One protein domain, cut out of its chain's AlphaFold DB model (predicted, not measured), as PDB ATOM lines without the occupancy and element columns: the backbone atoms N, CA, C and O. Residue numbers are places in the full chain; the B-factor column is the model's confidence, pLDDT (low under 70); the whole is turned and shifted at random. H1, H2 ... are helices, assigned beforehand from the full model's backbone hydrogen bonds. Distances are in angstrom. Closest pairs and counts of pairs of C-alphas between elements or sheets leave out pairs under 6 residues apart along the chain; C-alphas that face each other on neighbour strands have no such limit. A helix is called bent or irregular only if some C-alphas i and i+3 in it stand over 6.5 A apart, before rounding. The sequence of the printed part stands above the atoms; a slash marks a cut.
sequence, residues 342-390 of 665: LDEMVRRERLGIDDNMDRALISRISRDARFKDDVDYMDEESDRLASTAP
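What this domain is: This is residues 342 to 390 of the 665 residues of the protein "CwfJ C-terminus 1-domain-containing protein-like protein" of Catenaria anguillulae PL171 (UniProt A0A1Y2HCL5). A loose, open ring of chain has one helix, H1, set off at the far end of a short link; the ring runs through H2, the link of residues 366 to 374, H3 and H4, and it folds back so that H4 closes on H2. H1 makes one end of the long axis and meets no other helix, and residues 346 to 352, of which 346 to 350 belong to H1, stick out free. The printed part has 49 residues with four named helices, in the order H1, H2, H3, H4 along the chain, and no named strand; the class is all helix, with 29 of the 49 residues in helices. The whole is loose, with a radius of gyration of the C-alphas of 13.2 A, and its outline is a rod that spans 36 by 18 by 16 A.

How they stand to each other: The first helix is H1, residues 342 to 350, and it touches no helix. A short link of 6 residues joins it to H2, residues 357 to 365. Although H1 and H2 follow each other in the chain, they are apart, with no C-alpha of the one within 8 A of the other. A short link of 9 residues then joins H2 to H3, residues 375 to 380, and these two helices are apart as well. A tight link of 1 residue, Glu 381, joins H3 to H4, residues 382 to 386. H4 touches H2, with 4 pairs of C-alphas within 8 A; the closest C-alphas are those of Leu 361 and Leu 385, 6.0 A apart, and the centres of the two helices are 10.4 A apart. H3 and H4 are close but not clearly touching, with 1 pair of C-alphas within 8 A, those of Met 378 and Leu 385 at 8.0 A; their centres are 9.7 A apart. H1 is apart from H3 and from H4. In H1, H2, H3 and H4, every pair of O of residue i and N of residue i+4 inside the helix is within hydrogen-bond range.

Where its parts are: H1 begins at Leu 342, whose C-alpha is at (338.225, 354.923, 299.915), and ends at Arg 350, with 9 residues and 12.1 A from first to last C-alpha. H2 runs from Met 357, whose C-alpha is at (336.397, 344.965, 315.643), to Ile 365, also with 9 residues, and is 12.2 A long from first to last C-alpha. H1 and H2 are the longest helices by residues. H3 has 6 residues, Val 375 to Glu 380, and measures 8.7 A between its first and last C-alphas. H4 has 5 residues, from Ser 382 to Ala 386, and measures 5.8 A in the same way; the C-alpha of Ala 386 is at (328.245, 347.302, 314.651). No helix is bent or irregular.

The domain as a whole: The two C-alphas farthest apart are those of Asp 343, in H1, and Asp 374, just before H3, at 37.5 A. The first and last printed C-alphas, those of Leu 342 and Pro 390, are 19.8 A apart. The printed part runs from residue 342 to residue 390 without a cut, and no link between its helices is long. The mean pLDDT of the printed part is 81.1, and the mean over H3 is 90. The model's confidence is low, with pLDDT under 70, at 8 residues of the printed part: 352 to 356, between H1 and H2, and 388 to 390, where the printed part ends.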
ATOM      1  N   LEU A 342     337.739 356.286 300.196       85.75
ATOM      2  CA  LEU A 342     338.225 354.923 299.915       85.75
ATOM      3  C   LEU A 342     339.754 354.785 300.073       85.75
ATOM      4  O   LEU A 342     340.255 353.779 300.560       85.75
ATOM      5  N   ASP A 343     340.502 355.813 299.676       87.62
ATOM      6  CA  ASP A 343     341.964 355.858 299.775       87.62
ATOM      7  C   ASP A 343     342.454 355.988 301.236       87.62
ATOM      8  O   ASP A 343     343.459 355.384 301.606       87.62
ATOM      9  N   GLU A 344     341.725 356.699 302.107       82.12
ATOM     10  CA  GLU A 344     342.008 356.711 303.552       82.12
ATOM     11  C   GLU A 344     341.590 355.392 304.224       82.12
ATOM     12  O   GLU A 344     342.332 354.891 305.066       82.12
ATOM     13  N   MET A 345     340.477 354.778 303.806       80.94
ATOM     14  CA  MET A 345     340.057 353.442 304.257       80.94
ATOM     15  C   MET A 345     341.131 352.386 303.934       80.94
ATOM     16  O   MET A 345     341.603 351.684 304.825       80.94
ATOM     17  N   VAL A 346     341.636 352.357 302.693       88.12
ATOM     18  CA  VAL A 346     342.735 351.461 302.283       88.12
ATOM     19  C   VAL A 346     344.029 351.732 303.060       88.12
ATOM     20  O   VAL A 346     344.763 350.789 303.360       88.12
ATOM     21  N   ARG A 347     344.341 352.989 303.414       83.62
ATOM     22  CA  ARG A 347     345.488 353.288 304.295       83.62
ATOM     23  C   ARG A 347     345.281 352.768 305.711       83.62
ATOM     24  O   ARG A 347     346.228 352.245 306.291       83.62
ATOM     25  N   ARG A 348     344.082 352.931 306.265       75.56
ATOM     26  CA  ARG A 348     343.742 352.547 307.640       75.56
ATOM     27  C   ARG A 348     343.858 351.031 307.839       75.56
ATOM     28  O   ARG A 348     344.583 350.607 308.740       75.56
ATOM     29  N   GLU A 349     343.296 350.266 306.905       80.31
ATOM     30  CA  GLU A 349     343.412 348.805 306.817       80.31
ATOM     31  C   GLU A 349     344.866 348.347 306.628       80.31
ATOM     32  O   GLU A 349     345.391 347.551 307.405       80.31
ATOM     33  N   ARG A 350     345.590 348.910 305.647       83.44
ATOM     34  CA  ARG A 350     346.997 348.539 305.380       83.44
ATOM     35  C   ARG A 350     347.955 348.821 306.533       83.44
ATOM     36  O   ARG A 350     349.012 348.201 306.594       83.44
ATOM     37  N   LEU A 351     347.629 349.781 307.392       74.81
ATOM     38  CA  LEU A 351     348.419 350.108 308.576       74.81
ATOM     39  C   LEU A 351     348.002 349.288 309.808       74.81
ATOM     40  O   LEU A 351     348.600 349.476 310.865       74.81
ATOM     41  N   GLY A 352     346.975 348.430 309.711       67.00
ATOM     42  CA  GLY A 352     346.405 347.717 310.858       67.00
ATOM     43  C   GLY A 352     345.870 348.662 311.941       67.00
ATOM     44  O   GLY A 352     345.877 348.321 313.121       67.00
ATOM     45  N   ILE A 353     345.478 349.886 311.556       57.78
ATOM     46  CA  ILE A 353     345.011 350.938 312.477       57.78
ATOM     47  C   ILE A 353     343.537 350.743 312.844       57.78
ATOM     48  O   ILE A 353     343.057 351.373 313.794       57.78
ATOM     49  N   ASP A 354     342.818 349.879 312.130       53.25
ATOM     50  CA  ASP A 354     341.504 349.443 312.567       53.25
ATOM     51  C   ASP A 354     341.609 348.608 313.843       53.25
ATOM     52  O   ASP A 354     342.010 347.445 313.860       53.25
ATOM     53  N   ASP A 355     341.273 349.289 314.944       57.03
ATOM     54  CA  ASP A 355     341.050 348.734 316.266       57.03
ATOM     55  C   ASP A 355     340.175 347.479 316.136       57.03
ATOM     56  O   ASP A 355     338.964 347.606 315.976       57.03
ATOM     57  N   ASN A 356     340.813 346.301 316.217       67.56
ATOM     58  CA  ASN A 356     340.224 344.956 316.163       67.56
ATOM     59  C   ASN A 356     338.722 344.984 316.486       67.56
ATOM     60  O   ASN A 356     338.379 345.287 317.632       67.56
ATOM     61  N   MET A 357     337.845 344.719 315.509       74.75
ATOM     62  CA  MET A 357     336.397 344.965 315.643       74.75
ATOM     63  C   MET A 357     335.818 344.309 316.907       74.75
ATOM     64  O   MET A 357     335.043 344.935 317.630       74.75
ATOM     65  N   ASP A 358     336.327 343.130 317.278       82.19
ATOM     66  CA  ASP A 358     336.022 342.444 318.537       82.19
ATOM     67  C   ASP A 358     336.320 343.301 319.773       82.19
ATOM     68  O   ASP A 358     335.524 343.344 320.700       82.19
ATOM     69  N   ARG A 359     337.445 344.029 319.827       81.25
ATOM     70  CA  ARG A 359     337.761 344.933 320.949       81.25
ATOM     71  C   ARG A 359     336.760 346.076 321.024       81.25
ATOM     72  O   ARG A 359     336.383 346.450 322.134       81.25
ATOM     73  N   ALA A 360     336.323 346.631 319.893       79.62
ATOM     74  CA  ALA A 360     335.286 347.660 319.880       79.62
ATOM     75  C   ALA A 360     333.945 347.089 320.378       79.62
ATOM     76  O   ALA A 360     333.360 347.648 321.310       79.62
ATOM     77  N   LEU A 361     333.532 345.936 319.844       85.31
ATOM     78  CA  LEU A 361     332.323 345.192 320.201       85.31
ATOM     79  C   LEU A 361     332.303 344.792 321.686       85.31
ATOM     80  O   LEU A 361     331.417 345.220 322.425       85.31
ATOM     81  N   ILE A 362     333.332 344.088 322.169       86.31
ATOM     82  CA  ILE A 362     333.536 343.739 323.586       86.31
ATOM     83  C   ILE A 362     333.474 345.000 324.453       86.31
ATOM     84  O   ILE A 362     332.854 344.998 325.516       86.31
ATOM     85  N   SER A 363     334.072 346.114 324.014       83.12
ATOM     86  CA  SER A 363     334.056 347.382 324.754       83.12
ATOM     87  C   SER A 363     332.703 348.116 324.715       83.12
ATOM     88  O   SER A 363     332.505 349.057 325.493       83.12
ATOM     89  N   ARG A 364     331.763 347.720 323.846       83.69
ATOM     90  CA  ARG A 364     330.355 348.155 323.886       83.69
ATOM     91  C   ARG A 364     329.525 347.239 324.770       83.69
ATOM     92  O   ARG A 364     328.938 347.746 325.719       83.69
ATOM     93  N   ILE A 365     329.573 345.929 324.526       89.38
ATOM     94  CA  ILE A 365     328.869 344.897 325.303       89.38
ATOM     95  C   ILE A 365     329.205 345.040 326.796       89.38
ATOM     96  O   ILE A 365     328.318 345.251 327.614       89.38
ATOM     97  N   SER A 366     330.492 345.089 327.158       88.75
ATOM     98  CA  SER A 366     330.936 345.260 328.559       88.75
ATOM     99  C   SER A 366     330.574 346.606 329.205       88.75
ATOM    100  O   SER A 366     330.673 346.745 330.425       88.75
ATOM    101  N   ARG A 367     330.184 347.616 328.416       85.56
ATOM    102  CA  ARG A 367     329.691 348.908 328.919       85.56
ATOM    103  C   ARG A 367     328.171 348.986 328.971       85.56
ATOM    104  O   ARG A 367     327.666 349.906 329.616       85.56
ATOM    105  N   ASP A 368     327.456 348.094 328.292       88.25
ATOM    106  CA  ASP A 368     326.003 348.113 328.281       88.25
ATOM    107  C   ASP A 368     325.430 347.257 329.414       88.25
ATOM    108  O   ASP A 368     325.466 346.032 329.401       88.25
ATOM    109  N   ALA A 369     324.857 347.934 330.407       88.12
ATOM    110  CA  ALA A 369     324.173 347.293 331.524       88.12
ATOM    111  C   ALA A 369     322.796 346.701 331.150       88.12
ATOM    112  O   ALA A 369     322.158 346.089 332.005       88.12
ATOM    113  N   ARG A 370     322.311 346.925 329.922       89.00
ATOM    114  CA  ARG A 370     321.065 346.364 329.373       89.00
ATOM    115  C   ARG A 370     321.298 345.204 328.408       89.00
ATOM    116  O   ARG A 370     320.310 344.655 327.933       89.00
ATOM    117  N   PHE A 371     322.558 344.863 328.124       90.38
ATOM    118  CA  PHE A 371     322.906 343.792 327.198       90.38
ATOM    119  C   PHE A 371     322.212 342.480 327.577       90.38
ATOM    120  O   PHE A 371     322.257 342.059 328.738       90.38
ATOM    121  N   LYS A 372     321.610 341.835 326.579       89.19
ATOM    122  CA  LYS A 372     321.098 340.470 326.652       89.19
ATOM    123  C   LYS A 372     321.694 339.672 325.504       89.19
ATOM    124  O   LYS A 372     321.796 340.187 324.396       89.19
ATOM    125  N   ASP A 373     322.040 338.424 325.777       89.81
ATOM    126  CA  ASP A 373     322.590 337.488 324.792       89.81
ATOM    127  C   ASP A 373     321.451 336.733 324.075       89.81
ATOM    128  O   ASP A 373     321.425 335.507 324.018       89.81
ATOM    129  N   ASP A 374     320.459 337.496 323.607       91.69
ATOM    130  CA  ASP A 374     319.259 337.020 322.914       91.69
ATOM    131  C   ASP A 374     319.268 337.579 321.480       91.69
ATOM    132  O   ASP A 374     319.620 338.745 321.275       91.69
ATOM    133  N   VAL A 375     318.844 336.782 320.490       92.12
ATOM    134  CA  VAL A 375     318.866 337.173 319.063       92.12
ATOM    135  C   VAL A 375     318.093 338.475 318.821       92.12
ATOM    136  O   VAL A 375     318.609 339.366 318.152       92.12
ATOM    137  N   ASP A 376     316.921 338.625 319.444       90.00
ATOM    138  CA  ASP A 376     316.071 339.816 319.318       90.00
ATOM    139  C   ASP A 376     316.804 341.103 319.742       90.00
ATOM    140  O   ASP A 376     316.729 342.124 319.066       90.00
ATOM    141  N   TYR A 377     317.569 341.059 320.842       89.75
ATOM    142  CA  TYR A 377     318.331 342.219 321.322       89.75
ATOM    143  C   TYR A 377     319.521 342.541 320.409       89.75
ATOM    144  O   TYR A 377     319.853 343.709 320.197       89.75
ATOM    145  N   MET A 378     320.170 341.504 319.876       88.56
ATOM    146  CA  MET A 378     321.299 341.649 318.958       88.56
ATOM    147  C   MET A 378     320.875 342.247 317.611       88.56
ATOM    148  O   MET A 378     321.669 342.972 317.014       88.56
ATOM    149  N   ASP A 379     319.640 341.991 317.165       90.81
ATOM    150  CA  ASP A 379     319.044 342.590 315.966       90.81
ATOM    151  C   ASP A 379     318.561 344.032 316.229       90.81
ATOM    152  O   ASP A 379     318.970 344.956 315.524       90.81
ATOM    153  N   GLU A 380     317.803 344.270 317.313       90.94
ATOM    154  CA  GLU A 380     317.305 345.607 317.701       90.94
ATOM    155  C   GLU A 380     318.423 346.643 317.939       90.94
ATOM    156  O   GLU A 380     318.249 347.828 317.654       90.94
ATOM    157  N   GLU A 381     319.565 346.221 318.491       85.75
ATOM    158  CA  GLU A 381     320.705 347.087 318.841       85.75
ATOM    159  C   GLU A 381     321.915 346.866 317.896       85.75
ATOM    160  O   GLU A 381     323.031 347.332 318.163       85.75
ATOM    161  N   SER A 382     321.692 346.176 316.769       84.94
ATOM    162  CA  SER A 382     322.697 345.832 315.749       84.94
ATOM    163  C   SER A 382     323.497 347.050 315.280       84.94
ATOM    164  O   SER A 382     324.724 347.054 315.399       84.94
ATOM    165  N   ASP A 383     322.822 348.127 314.863       82.94
ATOM    166  CA  ASP A 383     323.423 349.400 314.435       82.94
ATOM    167  C   ASP A 383     324.438 349.945 315.452       82.94
ATOM    168  O   ASP A 383     325.524 350.420 315.106       82.94
ATOM    169  N   ARG A 384     324.114 349.875 316.747       82.38
ATOM    170  CA  ARG A 384     324.962 350.414 317.814       82.38
ATOM    171  C   ARG A 384     326.126 349.487 318.137       82.38
ATOM    172  O   ARG A 384     327.218 349.987 318.426       82.38
ATOM    173  N   LEU A 385     325.918 348.172 318.105       82.56
ATOM    174  CA  LEU A 385     326.979 347.181 318.294       82.56
ATOM    175  C   LEU A 385     327.986 347.231 317.134       82.56
ATOM    176  O   LEU A 385     329.193 347.305 317.397       82.56
ATOM    177  N   ALA A 386     327.485 347.287 315.897       81.12
ATOM    178  CA  ALA A 386     328.245 347.302 314.651       81.12
ATOM    179  C   ALA A 386     328.918 348.648 314.342       81.12
ATOM    180  O   ALA A 386     330.017 348.640 313.790       81.12
ATOM    181  N   SER A 387     328.314 349.789 314.720       75.38
ATOM    182  CA  SER A 387     328.887 351.127 314.477       75.38
ATOM    183  C   SER A 387     330.378 351.174 314.819       75.38
ATOM    184  O   SER A 387     330.773 350.728 315.888       75.38
ATOM    185  N   THR A 388     331.252 351.744 313.991       65.94
ATOM    186  CA  THR A 388     332.672 351.917 314.378       65.94
ATOM    187  C   THR A 388     332.868 353.145 315.282       65.94
ATOM    188  O   THR A 388     333.838 353.249 316.038       65.94
ATOM    189  N   ALA A 389     331.894 354.062 315.265       61.78
ATOM    190  CA  ALA A 389     332.009 355.416 315.783       61.78
ATOM    191  C   ALA A 389     332.381 355.509 317.286       61.78
ATOM    192  O   ALA A 389     331.797 354.830 318.145       61.78
ATOM    193  N   PRO A 390     333.304 356.421 317.661       58.12
ATOM    194  CA  PRO A 390     333.586 356.726 319.058       58.12
ATOM    195  C   PRO A 390     332.415 357.491 319.690       58.12
ATOM    196  O   PRO A 390     331.868 358.421 319.100       58.12
TER     197      PRO A 390